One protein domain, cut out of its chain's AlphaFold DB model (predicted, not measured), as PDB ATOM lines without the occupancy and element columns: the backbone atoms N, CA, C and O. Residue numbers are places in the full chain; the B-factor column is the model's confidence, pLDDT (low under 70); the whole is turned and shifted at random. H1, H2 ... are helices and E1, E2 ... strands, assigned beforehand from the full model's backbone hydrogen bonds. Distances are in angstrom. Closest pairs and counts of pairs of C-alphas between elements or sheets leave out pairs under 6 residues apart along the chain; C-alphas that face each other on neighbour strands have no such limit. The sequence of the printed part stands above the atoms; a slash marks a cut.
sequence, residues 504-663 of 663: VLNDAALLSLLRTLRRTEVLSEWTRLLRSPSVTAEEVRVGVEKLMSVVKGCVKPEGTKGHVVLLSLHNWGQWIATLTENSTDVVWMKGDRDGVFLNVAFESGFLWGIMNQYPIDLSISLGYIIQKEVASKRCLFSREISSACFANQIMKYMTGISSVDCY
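This is residues 504 to 663 of the 663 residues of the protein "Indigoidine synthase A-like protein" of Blastocystis sp. subtype 1 (strain ATCC 50177 / NandII) (UniProt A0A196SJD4). A twisted four-stranded sheet stands in the middle of three layers: H3 covers one face slantwise, with H2 packed on H3 and H1, and H4 packs on the other face. Beyond H4 the helices step away from the sheet, H5 on H4 and H6 on H5, while short H7 packs on one end of H5. The 160 printed residues hold seven named helices and four named strands, in the order E1 H1 H2 H3 E2 E3 E4 H4 H5 H6 H7. The mixed sheet has the order E1 E2 E3 E4; the class is mixed, helices and strands, and the whole is compact, with a radius of gyration of the C-alphas of 16.7 A and spans of 49 by 39 by 26 A.

Begin at E1, residues 504 to 506, the parallel neighbour of E2, residues 563 to 569, with N 505 and O 566 within hydrogen-bond range at 2.9 A. E3, residues 573 to 579, and E4, residues 584 to 589, follow E2 in a meander, each strand the antiparallel neighbour of the one before. In the hairpin of E2 and E3 find N 565 and O 577 at 2.8 A; in that of E3 and E4, N 578 and O 585 at 2.8 A. H3, residues 537 to 555, is on the sheet at a height of 8.4 A, slantwise to the strands, at 45 degrees to E3 on the local plane; its closest C-alphas to E3 are Lys 552 and Leu 579, 6.1 A. H4, residues 598 to 611, is on the opposite face at a height of 8.2 A, over E2 and along the strands; the closest C-alphas of H4 and E2 are Asn 599 and Ser 568, 5.9 A. H1, residues 507 to 516, only grazes the sheet, and forms a hairpin with H2, residues 520 to 531, at a shallow tilt of 19 degrees; their closest C-alphas are Leu 514 and Leu 523, 6.0 A. E1, H1 H2 H3 and E2 form a strand-helix-strand unit, two parallel neighbour strands with helices between. Residues 539 to 547 of H3 touch H2, closest at C-alphas 543 and 526, 6.5 A. The hub is H5, residues 616 to 633, which touches H4 at C-alphas 623 and 605, their closest, 3.9 A. H5 touches H6, residues 639 to 655, closest at C-alphas 629 and 641, 5.9 A, at 37 degrees, only just steep, and H7, residues 659 to 662, closest at C-alphas 617 and 659, 5.7 A. In H1 to H6 every O i to N i+4 pair is within hydrogen-bond range; H7 is too short for one.

Find C-alpha 504, where E1 begins, at (93.769, 89.861, 65.225). H3 runs 26.5 A from C-alpha 537 at (84.793, 71.824, 56.193), H5 25.6 A, H6 24.4 A and H4 19.9 A; E3 is 19.5 A long and E2 18.8 A. H7 ends at C-alpha 662, (94.879, 85.429, 42.832).

The C-alphas farthest apart are those of Thr 520 and Met 654, 51.0 A. The printed part has no cut and no long link, and residue 663 is the chain's last. Residues 531 to 536, of which 531 belongs to H2, stand free. The mean pLDDT of the printed part is 74.3; 52 residues are under 70, among them residues 589 to 597 and 629 to 663.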
ATOM      1  N   VAL A 504      93.034  91.113  65.457       93.94
ATOM      2  CA  VAL A 504      93.769  89.861  65.225       93.94
ATOM      3  C   VAL A 504      93.480  88.892  66.364       93.94
ATOM      4  O   VAL A 504      93.630  89.235  67.539       93.94
ATOM      5  N   LEU A 505      93.045  87.683  66.013       92.88
ATOM      6  CA  LEU A 505      92.766  86.597  66.948       92.88
ATOM      7  C   LEU A 505      93.397  85.291  66.460       92.88
ATOM      8  O   LEU A 505      93.493  85.025  65.264       92.88
ATOM      9  N   ASN A 506      93.766  84.435  67.407       88.00
ATOM     10  CA  ASN A 506      94.208  83.067  67.151       88.00
ATOM     11  C   ASN A 506      93.459  82.078  68.064       88.00
ATOM     12  O   ASN A 506      92.615  82.470  68.878       88.00
ATOM     13  N   ASP A 507      93.782  80.786  67.956       84.75
ATOM     14  CA  ASP A 507      93.178  79.733  68.783       84.75
ATOM     15  C   ASP A 507      93.272  80.026  70.293       84.75
ATOM     16  O   ASP A 507      92.297  79.857  71.032       84.75
ATOM     17  N   ALA A 508      94.439  80.474  70.761       83.38
ATOM     18  CA  ALA A 508      94.692  80.741  72.174       83.38
ATOM     19  C   ALA A 508      93.872  81.937  72.680       83.38
ATOM     20  O   ALA A 508      93.233  81.846  73.735       83.38
ATOM     21  N   ALA A 509      93.829  83.016  71.898       89.50
ATOM     22  CA  ALA A 509      93.066  84.220  72.188       89.50
ATOM     23  C   ALA A 509      91.561  83.925  72.266       89.50
ATOM     24  O   ALA A 509      90.900  84.323  73.226       89.50
ATOM     25  N   LEU A 510      91.021  83.144  71.322       91.88
ATOM     26  CA  LEU A 510      89.616  82.725  71.343       91.88
ATOM     27  C   LEU A 510      89.281  81.895  72.586       91.88
ATOM     28  O   LEU A 510      88.275  82.150  73.250       91.88
ATOM     29  N   LEU A 511      90.126  80.924  72.941       89.94
ATOM     30  CA  LEU A 511      89.930  80.122  74.151       89.94
ATOM     31  C   LEU A 511      89.968  80.988  75.419       89.94
ATOM     32  O   LEU A 511      89.170  80.768  76.332       89.94
ATOM     33  N   SER A 512      90.878  81.963  75.476       90.50
ATOM     34  CA  SER A 512      90.983  82.926  76.577       90.50
ATOM     35  C   SER A 512      89.717  83.787  76.687       90.50
ATOM     36  O   SER A 512      89.079  83.822  77.741       90.50
ATOM     37  N   LEU A 513      89.264  84.369  75.573       94.12
ATOM     38  CA  LEU A 513      88.039  85.167  75.500       94.12
ATOM     39  C   LEU A 513      86.801  84.378  75.951       94.12
ATOM     40  O   LEU A 513      86.026  84.856  76.783       94.12
ATOM     41  N   LEU A 514      86.611  83.154  75.449       94.00
ATOM     42  CA  LEU A 514      85.457  82.321  75.807       94.00
ATOM     43  C   LEU A 514      85.429  81.966  77.298       94.00
ATOM     44  O   LEU A 514      84.347  81.932  77.896       94.00
ATOM     45  N   ARG A 515      86.597  81.723  77.909       93.00
ATOM     46  CA  ARG A 515      86.720  81.491  79.358       93.00
ATOM     47  C   ARG A 515      86.329  82.738  80.144       93.00
ATOM     48  O   ARG A 515      85.519  82.629  81.063       93.00
ATOM     49  N   THR A 516      86.824  83.905  79.743       94.25
ATOM     50  CA  THR A 516      86.492  85.196  80.369       94.25
ATOM     51  C   THR A 516      84.994  85.492  80.302       94.25
ATOM     52  O   THR A 516      84.387  85.866  81.304       94.25
ATOM     53  N   LEU A 517      84.358  85.239  79.155       93.88
ATOM     54  CA  LEU A 517      82.913  85.421  78.957       93.88
ATOM     55  C   LEU A 517      82.051  84.300  79.558       93.88
ATOM     56  O   LEU A 517      80.819  84.361  79.469       93.88
ATOM     57  N   ARG A 518      82.676  83.258  80.122       93.25
ATOM     58  CA  ARG A 518      82.017  82.055  80.652       93.25
ATOM     59  C   ARG A 518      81.075  81.387  79.638       93.25
ATOM     60  O   ARG A 518      80.000  80.912  79.996       93.25
ATOM     61  N   ARG A 519      81.463  81.346  78.358       91.75
ATOM     62  CA  ARG A 519      80.706  80.690  77.272       91.75
ATOM     63  C   ARG A 519      81.051  79.201  77.203       91.75
ATOM     64  O   ARG A 519      81.693  78.745  76.263       91.75
ATOM     65  N   THR A 520      80.659  78.455  78.233       88.00
ATOM     66  CA  THR A 520      81.046  77.048  78.441       88.00
ATOM     67  C   THR A 520      80.627  76.123  77.300       88.00
ATOM     68  O   THR A 520      81.418  75.273  76.898       88.00
ATOM     69  N   GLU A 521      79.433  76.316  76.739       91.25
ATOM     70  CA  GLU A 521      78.927  75.514  75.617       91.25
ATOM     71  C   GLU A 521      79.789  75.700  74.363       91.25
ATOM     72  O   GLU A 521      80.384  74.738  73.878       91.25
ATOM     73  N   VAL A 522      79.958  76.948  73.908       91.62
ATOM     74  CA  VAL A 522      80.784  77.290  72.733       91.62
ATOM     75  C   VAL A 522      82.241  76.862  72.938       91.62
ATOM     76  O   VAL A 522      82.865  76.322  72.028       91.62
ATOM     77  N   LEU A 523      82.778  77.035  74.150       90.88
ATOM     78  CA  LEU A 523      84.125  76.590  74.508       90.88
ATOM     79  C   LEU A 523      84.280  75.072  74.373       90.88
ATOM     80  O   LEU A 523      85.293  74.605  73.849       90.88
ATOM     81  N   SER A 524      83.299  74.301  74.846       89.94
ATOM     82  CA  SER A 524      83.330  72.839  74.771       89.94
ATOM     83  C   SER A 524      83.255  72.343  73.327       89.94
ATOM     84  O   SER A 524      84.030  71.467  72.938       89.94
ATOM     85  N   GLU A 525      82.399  72.961  72.510       90.50
ATOM     86  CA  GLU A 525      82.248  72.640  71.094       90.50
ATOM     87  C   GLU A 525      83.523  72.972  70.313       90.50
ATOM     88  O   GLU A 525      84.031  72.125  69.579       90.50
ATOM     89  N   TRP A 526      84.101  74.154  70.540       90.12
ATOM     90  CA  TRP A 526      85.352  74.556  69.901       90.12
ATOM     91  C   TRP A 526      86.520  73.648  70.294       90.12
ATOM     92  O   TRP A 526      87.276  73.174  69.447       90.12
ATOM     93  N   THR A 527      86.629  73.320  71.584       87.12
ATOM     94  CA  THR A 527      87.663  72.400  72.078       87.12
ATOM     95  C   THR A 527      87.504  71.001  71.475       87.12
ATOM     96  O   THR A 527      88.505  70.343  71.185       87.12
ATOM     97  N   ARG A 528      86.263  70.542  71.260       89.06
ATOM     98  CA  ARG A 528      85.975  69.281  70.564       89.06
ATOM     99  C   ARG A 528      86.455  69.333  69.115       89.06
ATOM    100  O   ARG A 528      87.124  68.396  68.693       89.06
ATOM    101  N   LEU A 529      86.163  70.412  68.382       85.88
ATOM    102  CA  LEU A 529      86.608  70.587  66.993       85.88
ATOM    103  C   LEU A 529      88.141  70.579  66.889       85.88
ATOM    104  O   LEU A 529      88.683  69.843  66.070       85.88
ATOM    105  N   LEU A 530      88.844  71.307  67.767       80.62
ATOM    106  CA  LEU A 530      90.315  71.360  67.788       80.62
ATOM    107  C   LEU A 530      90.978  70.002  68.069       80.62
ATOM    108  O   LEU A 530      92.092  69.753  67.609       80.62
ATOM    109  N   ARG A 531      90.318  69.135  68.847       80.88
ATOM    110  CA  ARG A 531      90.829  67.806  69.224       80.88
ATOM    111  C   ARG A 531      90.368  66.690  68.291       80.88
ATOM    112  O   ARG A 531      90.893  65.581  68.391       80.88
ATOM    113  N   SER A 532      89.381  66.946  67.435       78.19
ATOM    114  CA  SER A 532      88.812  65.907  66.584       78.19
ATOM    115  C   SER A 532      89.824  65.482  65.512       78.19
ATOM    116  O   SER A 532      90.342  66.336  64.790       78.19
ATOM    117  N   PRO A 533      90.106  64.176  65.356       67.50
ATOM    118  CA  PRO A 533      91.002  63.682  64.310       67.50
ATOM    119  C   PRO A 533      90.387  63.795  62.906       67.50
ATOM    120  O   PRO A 533      91.115  63.780  61.915       67.50
ATOM    121  N   SER A 534      89.060  63.920  62.823       76.00
ATOM    122  CA  SER A 534      88.296  64.095  61.590       76.00
ATOM    123  C   SER A 534      87.226  65.164  61.795       76.00
ATOM    124  O   SER A 534      86.351  65.012  62.649       76.00
ATOM    125  N   VAL A 535      87.309  66.243  61.025       77.19
ATOM    126  CA  VAL A 535      86.373  67.374  61.048       77.19
ATOM    127  C   VAL A 535      86.118  67.785  59.608       77.19
ATOM    128  O   VAL A 535      87.055  67.856  58.808       77.19
ATOM    129  N   THR A 536      84.856  68.001  59.266       81.12
ATOM    130  CA  THR A 536      84.446  68.438  57.930       81.12
ATOM    131  C   THR A 536      84.628  69.945  57.764       81.12
ATOM    132  O   THR A 536      84.684  70.693  58.741       81.12
ATOM    133  N   ALA A 537      84.701  70.401  56.511       78.31
ATOM    134  CA  ALA A 537      84.793  71.824  56.193       78.31
ATOM    135  C   ALA A 537      83.644  72.638  56.793       78.31
ATOM    136  O   ALA A 537      83.852  73.699  57.376       78.31
ATOM    137  N   GLU A 538      82.443  72.081  56.688       82.31
ATOM    138  CA  GLU A 538      81.221  72.707  57.162       82.31
ATOM    139  C   GLU A 538      81.172  72.789  58.692       82.31
ATOM    140  O   GLU A 538      80.817  73.828  59.238       82.31
ATOM    141  N   GLU A 539      81.619  71.751  59.406       85.56
ATOM    142  CA  GLU A 539      81.726  71.801  60.871       85.56
ATOM    143  C   GLU A 539      82.688  72.894  61.347       85.56
ATOM    144  O   GLU A 539      82.417  73.560  62.349       85.56
ATOM    145  N   VAL A 540      83.800  73.098  60.634       85.19
ATOM    146  CA  VAL A 540      84.751  74.171  60.947       85.19
ATOM    147  C   VAL A 540      84.121  75.533  60.671       85.19
ATOM    148  O   VAL A 540      84.164  76.389  61.553       85.19
ATOM    149  N   ARG A 541      83.483  75.727  59.507       84.88
ATOM    150  CA  ARG A 541      82.802  76.984  59.153       84.88
ATOM    151  C   ARG A 541      81.748  77.362  60.192       84.88
ATOM    152  O   ARG A 541      81.809  78.456  60.745       84.88
ATOM    153  N   VAL A 542      80.852  76.433  60.529       88.81
ATOM    154  CA  VAL A 542      79.813  76.634  61.556       88.81
ATOM    155  C   VAL A 542      80.438  76.944  62.920       88.81
ATOM    156  O   VAL A 542      79.948  77.807  63.651       88.81
ATOM    157  N   GLY A 543      81.538  76.273  63.273       90.56
ATOM    158  CA  GLY A 543      82.296  76.568  64.488       90.56
ATOM    159  C   GLY A 543      82.838  78.000  64.510       90.56
ATOM    160  O   GLY A 543      82.651  78.710  65.500       90.56
ATOM    161  N   VAL A 544      83.458  78.448  63.416       90.62
ATOM    162  CA  VAL A 544      83.984  79.816  63.281       90.62
ATOM    163  C   VAL A 544      82.854  80.845  63.313       90.62
ATOM    164  O   VAL A 544      82.969  81.836  64.026       90.62
ATOM    165  N   GLU A 545      81.728  80.610  62.644       90.88
ATOM    166  CA  GLU A 545      80.568  81.516  62.679       90.88
ATOM    167  C   GLU A 545      80.004  81.690  64.093       90.88
ATOM    168  O   GLU A 545      79.740  82.815  64.528       90.88
ATOM    169  N   LYS A 546      79.894  80.596  64.859       92.56
ATOM    170  CA  LYS A 546      79.497  80.654  66.275       92.56
ATOM    171  C   LYS A 546      80.476  81.479  67.104       92.56
ATOM    172  O   LYS A 546      80.047  82.295  67.921       92.56
ATOM    173  N   LEU A 547      81.782  81.305  66.893       94.38
ATOM    174  CA  LEU A 547      82.802  82.121  67.556       94.38
ATOM    175  C   LEU A 547      82.670  83.597  67.181       94.38
ATOM    176  O   LEU A 547      82.691  84.458  68.059       94.38
ATOM    177  N   MET A 548      82.489  83.893  65.897       94.75
ATOM    178  CA  MET A 548      82.342  85.261  65.406       94.75
ATOM    179  C   MET A 548      81.059  85.916  65.915       94.75
ATOM    180  O   MET A 548      81.068  87.108  66.203       94.75
ATOM    181  N   SER A 549      79.993  85.151  66.164       92.75
ATOM    182  CA  SER A 549      78.813  85.655  66.875       92.75
ATOM    183  C   SER A 549      79.129  86.076  68.315       92.75
ATOM    184  O   SER A 549      78.567  87.062  68.797       92.75
ATOM    185  N   VAL A 550      80.015  85.358  69.017       94.56
ATOM    186  CA  VAL A 550      80.467  85.763  70.359       94.56
ATOM    187  C   VAL A 550      81.304  87.038  70.269       94.56
ATOM    188  O   VAL A 550      81.042  87.985  71.010       94.56
ATOM    189  N   VAL A 551      82.252  87.090  69.329       95.00
ATOM    190  CA  VAL A 551      83.105  88.265  69.085       95.00
ATOM    191  C   VAL A 551      82.265  89.493  68.717       95.00
ATOM    192  O   VAL A 551      82.479  90.561  69.287       95.00
ATOM    193  N   LYS A 552      81.244  89.340  67.864       94.38
ATOM    194  CA  LYS A 552      80.274  90.390  67.511       94.38
ATOM    195  C   LYS A 552      79.575  90.968  68.741       94.38
ATOM    196  O   LYS A 552      79.430  92.183  68.852       94.38
ATOM    197  N   GLY A 553      79.204  90.121  69.704       92.38
ATOM    198  CA  GLY A 553      78.637  90.562  70.982       92.38
ATOM    199  C   GLY A 553      79.612  91.360  71.859       92.38
ATOM    200  O   GLY A 553      79.174  92.167  72.683       92.38
ATOM    201  N   CYS A 554      80.921  91.158  71.681       93.06
ATOM    202  CA  CYS A 554      81.960  91.928  72.358       93.06
ATOM    203  C   CYS A 554      82.203  93.272  71.678       93.06
ATOM    204  O   CYS A 554      82.202  94.273  72.386       93.06
ATOM    205  N   VAL A 555      82.382  93.298  70.353       91.25
ATOM    206  CA  VAL A 555      82.672  94.535  69.604       91.25
ATOM    207  C   VAL A 555      81.466  95.476  69.527       91.25
ATOM    208  O   VAL A 555      81.656  96.682  69.619       91.25
ATOM    209  N   LYS A 556      80.239  94.929  69.472       87.62
ATOM    210  CA  LYS A 556      78.967  95.668  69.379       87.62
ATOM    211  C   LYS A 556      78.959  96.695  68.227       87.62
ATOM    212  O   LYS A 556      78.961  97.891  68.503       87.62
ATOM    213  N   PRO A 557      78.950  96.240  66.959       82.00
ATOM    214  CA  PRO A 557      78.884  97.132  65.803       82.00
ATOM    215  C   PRO A 557      77.665  98.056  65.884       82.00
ATOM    216  O   PRO A 557      76.565  97.593  66.184       82.00
ATOM    217  N   GLU A 558      77.859  99.338  65.573       75.88
ATOM    218  CA  GLU A 558      76.796 100.348  65.518       75.88
ATOM    219  C   GLU A 558      76.667 100.902  64.087       75.88
ATOM    220  O   GLU A 558      77.631 101.420  63.509       75.88
ATOM    221  N   GLY A 559      75.464 100.819  63.507       68.81
ATOM    222  CA  GLY A 559      75.166 101.359  62.183       68.81
ATOM    223  C   GLY A 559      75.847 100.594  61.043       68.81
ATOM    224  O   GLY A 559      75.962  99.369  61.051       68.81
ATOM    225  N   THR A 560      76.293 101.318  60.012       57.66
ATOM    226  CA  THR A 560      76.901 100.719  58.808       57.66
ATOM    227  C   THR A 560      78.399 100.430  58.948       57.66
ATOM    228  O   THR A 560      79.012  99.954  57.994       57.66
ATOM    229  N   LYS A 561      79.018 100.746  60.093       67.56
ATOM    230  CA  LYS A 561      80.460 100.576  60.303       67.56
ATOM    231  C   LYS A 561      80.755  99.129  60.716       67.56
ATOM    232  O   LYS A 561      80.386  98.704  61.806       67.56
ATOM    233  N   GLY A 562      81.388  98.369  59.824       79.69
ATOM    234  CA  GLY A 562      81.793  96.987  60.086       79.69
ATOM    235  C   GLY A 562      83.133  96.893  60.820       79.69
ATOM    236  O   GLY A 562      84.019  97.716  60.595       79.69
ATOM    237  N   HIS A 563      83.284  95.871  61.662       89.62
ATOM    238  CA  HIS A 563      84.569  95.462  62.239       89.62
ATOM    239  C   HIS A 563      85.129  94.284  61.446       89.62
ATOM    240  O   HIS A 563      84.376  93.387  61.060       89.62
ATOM    241  N   VAL A 564      86.441  94.246  61.248       90.62
ATOM    242  CA  VAL A 564      87.114  93.131  60.576       90.62
ATOM    243  C   VAL A 564      87.924  92.336  61.577       90.62
ATOM    244  O   VAL A 564      88.706  92.888  62.344       90.62
ATOM    245  N   VAL A 565      87.785  91.021  61.534       92.81
ATOM    246  CA  VAL A 565      88.566  90.093  62.344       92.81
ATOM    247  C   VAL A 565      89.449  89.273  61.416       92.81
ATOM    248  O   VAL A 565      88.941  88.535  60.576       92.81
ATOM    249  N   LEU A 566      90.761  89.393  61.584       91.75
ATOM    250  CA  LEU A 566      91.757  88.487  61.028       91.75
ATOM    251  C   LEU A 566      91.943  87.339  62.019       91.75
ATOM    252  O   LEU A 566      92.286  87.557  63.183       91.75
ATOM    253  N   LEU A 567      91.669  86.120  61.573       90.06
ATOM    254  CA  LEU A 567      91.654  84.942  62.420       90.06
ATOM    255  C   LEU A 567      92.652  83.892  61.918       90.06
ATOM    256  O   LEU A 567      92.473  83.279  60.867       90.06
ATOM    257  N   SER A 568      93.676  83.653  62.732       85.62
ATOM    258  CA  SER A 568      94.778  82.727  62.476       85.62
ATOM    259  C   SER A 568      94.564  81.408  63.231       85.62
ATOM    260  O   SER A 568      94.878  81.312  64.421       85.62
ATOM    261  N   LEU A 569      94.044  80.378  62.557       82.25
ATOM    262  CA  LEU A 569      93.755  79.064  63.154       82.25
ATOM    263  C   LEU A 569      94.824  78.039  62.769       82.25
ATOM    264  O   LEU A 569      94.987  77.721  61.591       82.25
ATOM    265  N   HIS A 570      95.510  77.451  63.747       73.88
ATOM    266  CA  HIS A 570      96.669  76.582  63.521       73.88
ATOM    267  C   HIS A 570      96.377  75.416  62.561       73.88
ATOM    268  O   HIS A 570      97.155  75.138  61.653       73.88
ATOM    269  N   ASN A 571      95.220  74.763  62.714       73.19
ATOM    270  CA  ASN A 571      94.840  73.610  61.888       73.19
ATOM    271  C   ASN A 571      94.152  73.990  60.566       73.19
ATOM    272  O   ASN A 571      94.097  73.174  59.640       73.19
ATOM    273  N   TRP A 572      93.601  75.203  60.474       75.50
ATOM    274  CA  TRP A 572      92.664  75.582  59.411       75.50
ATOM    275  C   TRP A 572      93.062  76.848  58.646       75.50
ATOM    276  O   TRP A 572      92.336  77.250  57.744       75.50
ATOM    277  N   GLY A 573      94.234  77.418  58.915       76.38
ATOM    278  CA  GLY A 573      94.781  78.553  58.179       76.38
ATOM    279  C   GLY A 573      94.135  79.886  58.553       76.38
ATOM    280  O   GLY A 573      93.720  80.094  59.692       76.38
ATOM    281  N   GLN A 574      94.093  80.793  57.578       80.62
ATOM    282  CA  GLN A 574      93.667  82.178  57.756       80.62
ATOM    283  C   GLN A 574      92.177  82.340  57.453       80.62
ATOM    284  O   GLN A 574      91.647  81.742  56.519       80.62
ATOM    285  N   TRP A 575      91.503  83.159  58.244       85.31
ATOM    286  CA  TRP A 575      90.086  83.465  58.118       85.31
ATOM    287  C   TRP A 575      89.887  84.965  58.272       85.31
ATOM    288  O   TRP A 575      90.599  85.622  59.032       85.31
ATOM    289  N   ILE A 576      88.901  85.502  57.569       84.56
ATOM    290  CA  ILE A 576      88.477  86.887  57.726       84.56
ATOM    291  C   ILE A 576      86.999  86.892  58.041       84.56
ATOM    292  O   ILE A 576      86.206  86.308  57.309       84.56
ATOM    293  N   ALA A 577      86.631  87.565  59.123       88.88
ATOM    294  CA  ALA A 577      85.240  87.821  59.439       88.88
ATOM    295  C   ALA A 577      84.948  89.312  59.372       88.88
ATOM    296  O   ALA A 577      85.704  90.124  59.904       88.88
ATOM    297  N   THR A 578      83.827  89.665  58.757       88.19
ATOM    298  CA  THR A 578      83.296  91.022  58.772       88.19
ATOM    299  C   THR A 578      82.036  91.049  59.621       88.19
ATOM    300  O   THR A 578      81.077  90.319  59.373       88.19
ATOM    301  N   LEU A 579      82.060  91.870  60.665       90.69
ATOM    302  CA  LEU A 579      81.014  91.957  61.673       90.69
ATOM    303  C   LEU A 579      80.308  93.302  61.524       90.69
ATOM    304  O   LEU A 579      80.872  94.342  61.857       90.69
ATOM    305  N   THR A 580      79.071  93.285  61.039       88.12
ATOM    306  CA  THR A 580      78.203  94.471  60.985       88.12
ATOM    307  C   THR A 580      77.054  94.310  61.974       88.12
ATOM    308  O   THR A 580      76.914  93.253  62.588       88.12
ATOM    309  N   GLU A 581      76.207  95.324  62.151       86.00
ATOM    310  CA  GLU A 581      75.001  95.197  62.984       86.00
ATOM    311  C   GLU A 581      74.125  94.018  62.516       86.00
ATOM    312  O   GLU A 581      73.735  93.160  63.314       86.00
ATOM    313  N   ASN A 582      73.960  93.870  61.198       83.56
ATOM    314  CA  ASN A 582      73.003  92.940  60.596       83.56
ATOM    315  C   ASN A 582      73.616  91.627  60.086       83.56
ATOM    316  O   ASN A 582      72.898  90.638  59.976       83.56
ATOM    317  N   SER A 583      74.923  91.581  59.814       84.50
ATOM    318  CA  SER A 583      75.596  90.404  59.250       84.50
ATOM    319  C   SER A 583      76.828  89.981  60.050       84.50
ATOM    320  O   SER A 583      77.389  90.754  60.837       84.50
ATOM    321  N   THR A 584      77.196  88.714  59.875       87.44
ATOM    322  CA  THR A 584      78.462  88.119  60.307       87.44
ATOM    323  C   THR A 584      78.942  87.297  59.124       87.44
ATOM    324  O   THR A 584      78.502  86.164  58.943       87.44
ATOM    325  N   ASP A 585      79.798  87.891  58.306       83.94
ATOM    326  CA  ASP A 585      80.253  87.278  57.064       83.94
ATOM    327  C   ASP A 585      81.644  86.706  57.294       83.94
ATOM    328  O   ASP A 585      82.560  87.438  57.669       83.94
ATOM    329  N   VAL A 586      81.798  85.395  57.128       82.88
ATOM    330  CA  VAL A 586      83.048  84.686  57.403       82.88
ATOM    331  C   VAL A 586      83.578  84.090  56.110       82.88
ATOM    332  O   VAL A 586      82.892  83.331  55.433       82.88
ATOM    333  N   VAL A 587      84.829  84.406  55.801       78.81
ATOM    334  CA  VAL A 587      85.536  83.923  54.623       78.81
ATOM    335  C   VAL A 587      86.755  83.144  55.077       78.81
ATOM    336  O   VAL A 587      87.606  83.649  55.813       78.81
ATOM    337  N   TRP A 588      86.853  81.905  54.614       76.44
ATOM    338  CA  TRP A 588      88.078  81.140  54.749       76.44
ATOM    339  C   TRP A 588      89.051  81.510  53.640       76.44
ATOM    340  O   TRP A 588      88.694  81.541  52.463       76.44
ATOM    341  N   MET A 589      90.304  81.709  54.014       64.62
ATOM    342  CA  MET A 589      91.383  81.902  53.073       64.62
ATOM    343  C   MET A 589      92.330  80.715  53.117       64.62
ATOM    344  O   MET A 589      92.861  80.337  54.165       64.62
ATOM    345  N   LYS A 590      92.595  80.142  51.945       57.00
ATOM    346  CA  LYS A 590      93.567  79.065  51.779       57.00
ATOM    347  C   LYS A 590      94.983  79.562  52.096       57.00
ATOM    348  O   LYS A 590      95.707  80.009  51.216       57.00
ATOM    349  N   GLY A 591      95.373  79.483  53.365       53.59
ATOM    350  CA  GLY A 591      96.720  79.790  53.846       53.59
ATOM    351  C   GLY A 591      97.633  78.564  53.844       53.59
ATOM    352  O   GLY A 591      97.166  77.428  54.002       53.59
ATOM    353  N   ASP A 592      98.939  78.791  53.700       51.75
ATOM    354  CA  ASP A 592      99.936  77.756  53.983       51.75
ATOM    355  C   ASP A 592      99.875  77.394  55.473       51.75
ATOM    356  O   ASP A 592      99.873  78.264  56.343       51.75
ATOM    357  N   ARG A 593      99.794  76.094  55.770       52.72
ATOM    358  CA  ARG A 593      99.607  75.588  57.145       52.72
ATOM    359  C   ARG A 593     100.905  75.422  57.925       52.72
ATOM    360  O   ARG A 593     100.871  75.192  59.128       52.72
ATOM    361  N   ASP A 594     102.035  75.535  57.235       47.69
ATOM    362  CA  ASP A 594     103.330  75.098  57.734       47.69
ATOM    363  C   ASP A 594     104.291  76.289  57.846       47.69
ATOM    364  O   ASP A 594     105.005  76.618  56.899       47.69
ATOM    365  N   GLY A 595     104.355  76.924  59.018       50.09
ATOM    366  CA  GLY A 595     105.422  77.882  59.305       50.09
ATOM    367  C   GLY A 595     105.211  78.735  60.550       50.09
ATOM    368  O   GLY A 595     104.135  79.274  60.803       50.09
ATOM    369  N   VAL A 596     106.287  78.890  61.318       51.69
ATOM    370  CA  VAL A 596     106.364  79.851  62.420       51.69
ATOM    371  C   VAL A 596     106.282  81.249  61.803       51.69
ATOM    372  O   VAL A 596     106.991  81.523  60.838       51.69
ATOM    373  N   PHE A 597     105.419  82.115  62.339       64.81
ATOM    374  CA  PHE A 597     105.238  83.513  61.907       64.81
ATOM    375  C   PHE A 597     104.473  83.757  60.593       64.81
ATOM    376  O   PHE A 597     104.329  84.913  60.201       64.81
ATOM    377  N   LEU A 598     103.914  82.731  59.936       71.44
ATOM    378  CA  LEU A 598     103.078  82.933  58.734       71.44
ATOM    379  C   LEU A 598     101.812  83.757  59.003       71.44
ATOM    380  O   LEU A 598     101.299  84.423  58.104       71.44
ATOM    381  N   ASN A 599     101.328  83.712  60.239       78.12
ATOM    382  CA  ASN A 599     100.184  84.477  60.720       78.12
ATOM    383  C   ASN A 599     100.526  85.971  60.753       78.12
ATOM    384  O   ASN A 599      99.925  86.767  60.039       78.12
ATOM    385  N   VAL A 600     101.613  86.310  61.458       79.81
ATOM    386  CA  VAL A 600     102.170  87.668  61.518       79.81
ATOM    387  C   VAL A 600     102.475  88.195  60.114       79.81
ATOM    388  O   VAL A 600     102.199  89.348  59.806       79.81
ATOM    389  N   ALA A 601     103.012  87.342  59.238       76.69
ATOM    390  CA  ALA A 601     103.300  87.683  57.850       76.69
ATOM    391  C   ALA A 601     102.047  88.149  57.092       76.69
ATOM    392  O   ALA A 601     102.044  89.218  56.473       76.69
ATOM    393  N   PHE A 602     100.971  87.369  57.190       83.38
ATOM    394  CA  PHE A 602      99.687  87.710  56.596       83.38
ATOM    395  C   PHE A 602      99.125  89.023  57.152       83.38
ATOM    396  O   PHE A 602      98.779  89.932  56.396       83.38
ATOM    397  N   GLU A 603      99.098  89.153  58.473       88.81
ATOM    398  CA  GLU A 603      98.515  90.300  59.167       88.81
ATOM    399  C   GLU A 603      99.305  91.594  58.913       88.81
ATOM    400  O   GLU A 603      98.701  92.644  58.694       88.81
ATOM    401  N   SER A 604     100.643  91.539  58.853       84.62
ATOM    402  CA  SER A 604     101.478  92.693  58.494       84.62
ATOM    403  C   SER A 604     101.264  93.136  57.050       84.62
ATOM    404  O   SER A 604     101.205  94.338  56.793       84.62
ATOM    405  N   GLY A 605     101.149  92.196  56.105       80.75
ATOM    406  CA  GLY A 605     100.864  92.524  54.705       80.75
ATOM    407  C   GLY A 605      99.472  93.134  54.529       80.75
ATOM    408  O   GLY A 605      99.322  94.117  53.801       80.75
ATOM    409  N   PHE A 606      98.481  92.619  55.262       85.25
ATOM    410  CA  PHE A 606      97.141  93.197  55.323       85.25
ATOM    411  C   PHE A 606      97.164  94.616  55.903       85.25
ATOM    412  O   PHE A 606      96.664  95.546  55.271       85.25
ATOM    413  N   LEU A 607      97.796  94.805  57.065       87.81
ATOM    414  CA  LEU A 607      97.939  96.113  57.710       87.81
ATOM    415  C   LEU A 607      98.643  97.116  56.786       87.81
ATOM    416  O   LEU A 607      98.220  98.266  56.680       87.81
ATOM    417  N   TRP A 608      99.687  96.681  56.077       83.12
ATOM    418  CA  TRP A 608     100.377  97.503  55.086       83.12
ATOM    419  C   TRP A 608      99.457  97.923  53.937       83.12
ATOM    420  O   TRP A 608      99.477  99.092  53.547       83.12
ATOM    421  N   GLY A 609      98.605  97.027  53.434       77.50
ATOM    422  CA  GLY A 609      97.607  97.361  52.416       77.50
ATOM    423  C   GLY A 609      96.609  98.423  52.887       77.50
ATOM    424  O   GLY A 609      96.430  99.442  52.215       77.50
ATOM    425  N   ILE A 610      96.047  98.247  54.085       83.38
ATOM    426  CA  ILE A 610      95.100  99.205  54.673       83.38
ATOM    427  C   ILE A 610      95.757 100.573  54.885       83.38
ATOM    428  O   ILE A 610      95.165 101.603  54.565       83.38
ATOM    429  N   MET A 611      97.004 100.603  55.363       81.31
ATOM    430  CA  MET A 611      97.767 101.843  55.549       81.31
ATOM    431  C   MET A 611      98.055 102.587  54.238       81.31
ATOM    432  O   MET A 611      98.182 103.809  54.249       81.31
ATOM    433  N   ASN A 612      98.102 101.876  53.108       75.81
ATOM    434  CA  ASN A 612      98.185 102.459  51.765       75.81
ATOM    435  C   ASN A 612      96.803 102.778  51.159       75.81
ATOM    436  O   ASN A 612      96.713 103.082  49.971       75.81
ATOM    437  N   GLN A 613      95.736 102.734  51.969       74.19
ATOM    438  CA  GLN A 613      94.348 102.990  51.567       74.19
ATOM    439  C   GLN A 613      93.856 102.057  50.460       74.19
ATOM    440  O   GLN A 613      93.019 102.430  49.635       74.19
ATOM    441  N   TYR A 614      94.372 100.830  50.431       73.25
ATOM    442  CA  TYR A 614      93.900  99.838  49.486       73.25
ATOM    443  C   TYR A 614      92.553  99.252  49.891       73.25
ATOM    444  O   TYR A 614      92.279  99.095  51.085       73.25
ATOM    445  N   PRO A 615      91.721  98.882  48.899       67.00
ATOM    446  CA  PRO A 615      90.567  98.031  49.124       67.00
ATOM    447  C   PRO A 615      90.930  96.792  49.951       67.00
ATOM    448  O   PRO A 615      92.073  96.312  49.938       67.00
ATOM    449  N   ILE A 616      89.958  96.285  50.706       71.56
ATOM    450  CA  ILE A 616      90.185  95.183  51.644       71.56
ATOM    451  C   ILE A 616      90.713  93.938  50.924       71.56
ATOM    452  O   ILE A 616      91.653  93.314  51.389       71.56
ATOM    453  N   ASP A 617      90.193  93.631  49.746       66.12
ATOM    454  CA  ASP A 617      90.549  92.484  48.919       66.12
ATOM    455  C   ASP A 617      91.988  92.573  48.370       66.12
ATOM    456  O   ASP A 617      92.721  91.577  48.305       66.12
ATOM    457  N   LEU A 618      92.455  93.786  48.066       67.50
ATOM    458  CA  LEU A 618      93.859  94.032  47.746       67.50
ATOM    459  C   LEU A 618      94.751  93.906  48.990       67.50
ATOM    460  O   LEU A 618      95.826  93.312  48.911       67.50
ATOM    461  N   SER A 619      94.300  94.398  50.143       74.75
ATOM    462  CA  SER A 619      95.022  94.249  51.416       74.75
ATOM    463  C   SER A 619      95.169  92.774  51.805       74.75
ATOM    464  O   SER A 619      96.246  92.320  52.186       74.75
ATOM    465  N   ILE A 620      94.112  91.996  51.592       72.25
ATOM    466  CA  ILE A 620      94.080  90.543  51.739       72.25
ATOM    467  C   ILE A 620      95.112  89.870  50.824       72.25
ATOM    468  O   ILE A 620      95.907  89.042  51.277       72.25
ATOM    469  N   SER A 621      95.140  90.261  49.547       69.38
ATOM    470  CA  SER A 621      96.119  89.751  48.580       69.38
ATOM    471  C   SER A 621      97.559  90.023  49.025       69.38
ATOM    472  O   SER A 621      98.422  89.157  48.897       69.38
ATOM    473  N   LEU A 622      97.829  91.221  49.549       70.56
ATOM    474  CA  LEU A 622      99.152  91.603  50.044       70.56
ATOM    475  C   LEU A 622      99.559  90.779  51.265       70.56
ATOM    476  O   LEU A 622     100.699  90.317  51.321       70.56
ATOM    477  N   GLY A 623      98.629  90.521  52.188       76.69
ATOM    478  CA  GLY A 623      98.840  89.573  53.282       76.69
ATOM    479  C   GLY A 623      99.285  88.202  52.771       76.69
ATOM    480  O   GLY A 623     100.301  87.668  53.214       76.69
ATOM    481  N   TYR A 624      98.582  87.651  51.779       73.50
ATOM    482  CA  TYR A 624      98.924  86.341  51.221       73.50
ATOM    483  C   TYR A 624     100.277  86.323  50.497       73.50
ATOM    484  O   TYR A 624     101.054  85.383  50.655       73.50
ATOM    485  N   ILE A 625     100.594  87.376  49.739       70.81
ATOM    486  CA  ILE A 625     101.893  87.517  49.068       70.81
ATOM    487  C   ILE A 625     103.021  87.506  50.100       70.81
ATOM    488  O   ILE A 625     103.970  86.738  49.952       70.81
ATOM    489  N   ILE A 626     102.900  88.303  51.166       71.50
ATOM    490  CA  ILE A 626     103.897  88.336  52.240       71.50
ATOM    491  C   ILE A 626     104.007  86.965  52.910       71.50
ATOM    492  O   ILE A 626     105.117  86.471  53.097       71.50
ATOM    493  N   GLN A 627     102.882  86.321  53.221       74.50
ATOM    494  CA  GLN A 627     102.868  84.980  53.801       74.50
ATOM    495  C   GLN A 627     103.606  83.967  52.911       74.50
ATOM    496  O   GLN A 627     104.452  83.224  53.406       74.50
ATOM    497  N   LYS A 628     103.342  83.968  51.601       71.00
ATOM    498  CA  LYS A 628     103.982  83.070  50.628       71.00
ATOM    499  C   LYS A 628     105.474  83.353  50.469       71.00
ATOM    500  O   LYS A 628     106.264  82.415  50.377       71.00
ATOM    501  N   GLU A 629     105.875  84.620  50.458       66.06
ATOM    502  CA  GLU A 629     107.288  85.004  50.416       66.06
ATOM    503  C   GLU A 629     108.013  84.577  51.697       66.06
ATOM    504  O   GLU A 629     109.071  83.956  51.620       66.06
ATOM    505  N   VAL A 630     107.424  84.806  52.874       63.81
ATOM    506  CA  VAL A 630     107.981  84.339  54.155       63.81
ATOM    507  C   VAL A 630     108.082  82.810  54.180       63.81
ATOM    508  O   VAL A 630     109.122  82.279  54.577       63.81
ATOM    509  N   ALA A 631     107.061  82.094  53.697       65.56
ATOM    510  CA  ALA A 631     107.064  80.633  53.600       65.56
ATOM    511  C   ALA A 631     108.144  80.114  52.633       65.56
ATOM    512  O   ALA A 631     108.907  79.207  52.975       65.56
ATOM    513  N   SER A 632     108.244  80.713  51.442       62.31
ATOM    514  CA  SER A 632     109.209  80.342  50.402       62.31
ATOM    515  C   SER A 632     110.647  80.602  50.842       62.31
ATOM    516  O   SER A 632     111.515  79.738  50.706       62.31
ATOM    517  N   LYS A 633     110.897  81.785  51.409       58.66
ATOM    518  CA  LYS A 633     112.228  82.227  51.834       58.66
ATOM    519  C   LYS A 633     112.623  81.686  53.198       58.66
ATOM    520  O   LYS A 633     113.802  81.738  53.540       58.66
ATOM    521  N   ARG A 634     111.656  81.172  53.966       57.25
ATOM    522  CA  ARG A 634     111.834  80.700  55.348       57.25
ATOM    523  C   ARG A 634     112.489  81.763  56.222       57.25
ATOM    524  O   ARG A 634     113.330  81.467  57.067       57.25
ATOM    525  N   CYS A 635     112.119  83.012  55.971       53.62
ATOM    526  CA  CYS A 635     112.673  84.167  56.643       53.62
ATOM    527  C   CYS A 635     111.560  85.177  56.876       53.62
ATOM    528  O   CYS A 635     110.840  85.516  55.941       53.62
ATOM    529  N   LEU A 636     111.448  85.673  58.109       51.06
ATOM    530  CA  LEU A 636     110.478  86.712  58.444       51.06
ATOM    531  C   LEU A 636     110.891  88.078  57.877       51.06
ATOM    532  O   LEU A 636     110.037  88.887  57.543       51.06
ATOM    533  N   PHE A 637     112.195  88.322  57.711       55.34
ATOM    534  CA  PHE A 637     112.734  89.609  57.271       55.34
ATOM    535  C   PHE A 637     113.654  89.429  56.061       55.34
ATOM    536  O   PHE A 637     114.725  88.833  56.157       55.34
ATOM    537  N   SER A 638     113.280  89.959  54.897       46.34
ATOM    538  CA  SER A 638     114.164  89.959  53.729       46.34
ATOM    539  C   SER A 638     113.888  91.150  52.813       46.34
ATOM    540  O   SER A 638     112.765  91.648  52.708       46.34
ATOM    541  N   ARG A 639     114.923  91.621  52.105       47.88
ATOM    542  CA  ARG A 639     114.756  92.667  51.077       47.88
ATOM    543  C   ARG A 639     113.890  92.200  49.908       47.88
ATOM    544  O   ARG A 639     113.320  93.033  49.206       47.88
ATOM    545  N   GLU A 640     113.796  90.892  49.710       46.88
ATOM    546  CA  GLU A 640     113.013  90.254  48.658       46.88
ATOM    547  C   GLU A 640     111.517  90.322  48.979       46.88
ATOM    548  O   GLU A 640     110.754  90.661  48.085       46.88
ATOM    549  N   ILE A 641     111.119  90.169  50.251       55.28
ATOM    550  CA  ILE A 641     109.732  90.358  50.720       55.28
ATOM    551  C   ILE A 641     109.236  91.782  50.400       55.28
ATOM    552  O   ILE A 641     108.182  91.966  49.795       55.28
ATOM    553  N   SER A 642     110.040  92.805  50.717       53.50
ATOM    554  CA  SER A 642     109.726  94.209  50.394       53.50
ATOM    555  C   SER A 642     109.669  94.471  48.878       53.50
ATOM    556  O   SER A 642     108.803  95.208  48.406       53.50
ATOM    557  N   SER A 643     110.553  93.838  48.097       51.84
ATOM    558  CA  SER A 643     110.594  93.997  46.635       51.84
ATOM    559  C   SER A 643     109.435  93.276  45.935       51.84
ATOM    560  O   SER A 643     108.891  93.804  44.968       51.84
ATOM    561  N   ALA A 644     109.024  92.109  46.440       52.38
ATOM    562  CA  ALA A 644     107.873  91.350  45.957       52.38
ATOM    563  C   ALA A 644     106.558  92.106  46.188       52.38
ATOM    564  O   ALA A 644     105.701  92.131  45.303       52.38
ATOM    565  N   CYS A 645     106.417  92.792  47.328       54.88
ATOM    566  CA  CYS A 645     105.286  93.691  47.561       54.88
ATOM    567  C   CYS A 645     105.248  94.852  46.571       54.88
ATOM    568  O   CYS A 645     104.215  95.086  45.950       54.88
ATOM    569  N   PHE A 646     106.375  95.539  46.367       53.97
ATOM    570  CA  PHE A 646     106.442  96.695  45.471       53.97
ATOM    571  C   PHE A 646     106.221  96.319  43.992       53.97
ATOM    572  O   PHE A 646     105.506  97.008  43.266       53.97
ATOM    573  N   ALA A 647     106.772  95.188  43.541       46.75
ATOM    574  CA  ALA A 647     106.560  94.687  42.183       46.75
ATOM    575  C   ALA A 647     105.086  94.325  41.917       46.75
ATOM    576  O   ALA A 647     104.551  94.648  40.857       46.75
ATOM    577  N   ASN A 648     104.409  93.708  42.892       51.84
ATOM    578  CA  ASN A 648     102.993  93.355  42.771       51.84
ATOM    579  C   ASN A 648     102.062  94.569  42.895       51.84
ATOM    580  O   ASN A 648     101.049  94.624  42.199       51.84
ATOM    581  N   GLN A 649     102.428  95.553  43.720       50.53
ATOM    582  CA  GLN A 649     101.754  96.849  43.813       50.53
ATOM    583  C   GLN A 649     101.698  97.526  42.437       50.53
ATOM    584  O   GLN A 649     100.621  97.916  41.995       50.53
ATOM    585  N   ILE A 650     102.826  97.576  41.720       45.16
ATOM    586  CA  ILE A 650     102.914  98.134  40.362       45.16
ATOM    587  C   ILE A 650     102.127  97.282  39.357       45.16
ATOM    588  O   ILE A 650     101.330  97.822  38.592       45.16
ATOM    589  N   MET A 651     102.302  95.956  39.374       42.69
ATOM    590  CA  MET A 651     101.616  95.053  38.443       42.69
ATOM    591  C   MET A 651     100.092  95.149  38.550       42.69
ATOM    592  O   MET A 651      99.430  95.265  37.521       42.69
ATOM    593  N   LYS A 652      99.513  95.155  39.756       49.97
ATOM    594  CA  LYS A 652      98.052  95.238  39.927       49.97
ATOM    595  C   LYS A 652      97.493  96.619  39.573       49.97
ATOM    596  O   LYS A 652      96.478  96.686  38.883       49.97
ATOM    597  N   TYR A 653      98.182  97.705  39.947       46.44
ATOM    598  CA  TYR A 653      97.771  99.068  39.568       46.44
ATOM    599  C   TYR A 653      97.792  99.279  38.045       46.44
ATOM    600  O   TYR A 653      96.987 100.040  37.516       46.44
ATOM    601  N   MET A 654      98.699  98.597  37.334       32.81
ATOM    602  CA  MET A 654      98.830  98.697  35.877       32.81
ATOM    603  C   MET A 654      97.909  97.758  35.086       32.81
ATOM    604  O   MET A 654      97.647  98.036  33.919       32.81
ATOM    605  N   THR A 655      97.439  96.652  35.671       40.47
ATOM    606  CA  THR A 655      96.705  95.601  34.935       40.47
ATOM    607  C   THR A 655      95.209  95.541  35.239       40.47
ATOM    608  O   THR A 655      94.483  94.891  34.494       40.47
ATOM    609  N   GLY A 656      94.726  96.211  36.293       40.72
ATOM    610  CA  GLY A 656      93.300  96.208  36.656       40.72
ATOM    611  C   GLY A 656      92.764  94.839  37.100       40.72
ATOM    612  O   GLY A 656      91.553  94.639  37.122       40.72
ATOM    613  N   ILE A 657      93.654  93.897  37.426       41.88
ATOM    614  CA  ILE A 657      93.312  92.530  37.833       41.88
ATOM    615  C   ILE A 657      92.620  92.557  39.203       41.88
ATOM    616  O   ILE A 657      93.160  93.096  40.176       41.88
ATOM    617  N   SER A 658      91.429  91.957  39.259       39.25
ATOM    618  CA  SER A 658      90.620  91.781  40.466       39.25
ATOM    619  C   SER A 658      91.308  90.818  41.443       39.25
ATOM    620  O   SER A 658      92.023  89.899  41.046       39.25
ATOM    621  N   SER A 659      91.110  91.020  42.746       40.19
ATOM    622  CA  SER A 659      91.606  90.129  43.810       40.19
ATOM    623  C   SER A 659      91.214  88.662  43.615       40.19
ATOM    624  O   SER A 659      91.977  87.785  44.017       40.19
ATOM    625  N   VAL A 660      90.087  88.401  42.945       39.56
ATOM    626  CA  VAL A 660      89.546  87.063  42.659       39.56
ATOM    627  C   VAL A 660      90.502  86.215  41.803       39.56
ATOM    628  O   VAL A 660      90.562  85.004  41.979       39.56
ATOM    629  N   ASP A 661      91.336  86.835  40.963       36.09
ATOM    630  CA  ASP A 661      92.248  86.122  40.055       36.09
ATOM    631  C   ASP A 661      93.529  85.593  40.745       36.09
ATOM    632  O   ASP A 661      94.382  84.981  40.102       36.09
ATOM    633  N   CYS A 662      93.710  85.858  42.047       35.06
ATOM    634  CA  CYS A 662      94.879  85.429  42.832       35.06
ATOM    635  C   CYS A 662      94.641  84.183  43.709       35.06
ATOM    636  O   CYS A 662      95.591  83.757  44.374       35.06
ATOM    637  N   TYR A 663      93.416  83.647  43.741       35.22
ATOM    638  CA  TYR A 663      93.006  82.534  44.609       35.22
ATOM    639  C   TYR A 663      93.199  81.152  43.974       35.22
ATOM    640  O   TYR A 663      92.884  80.990  42.774       35.22
TER     641      TYR A 663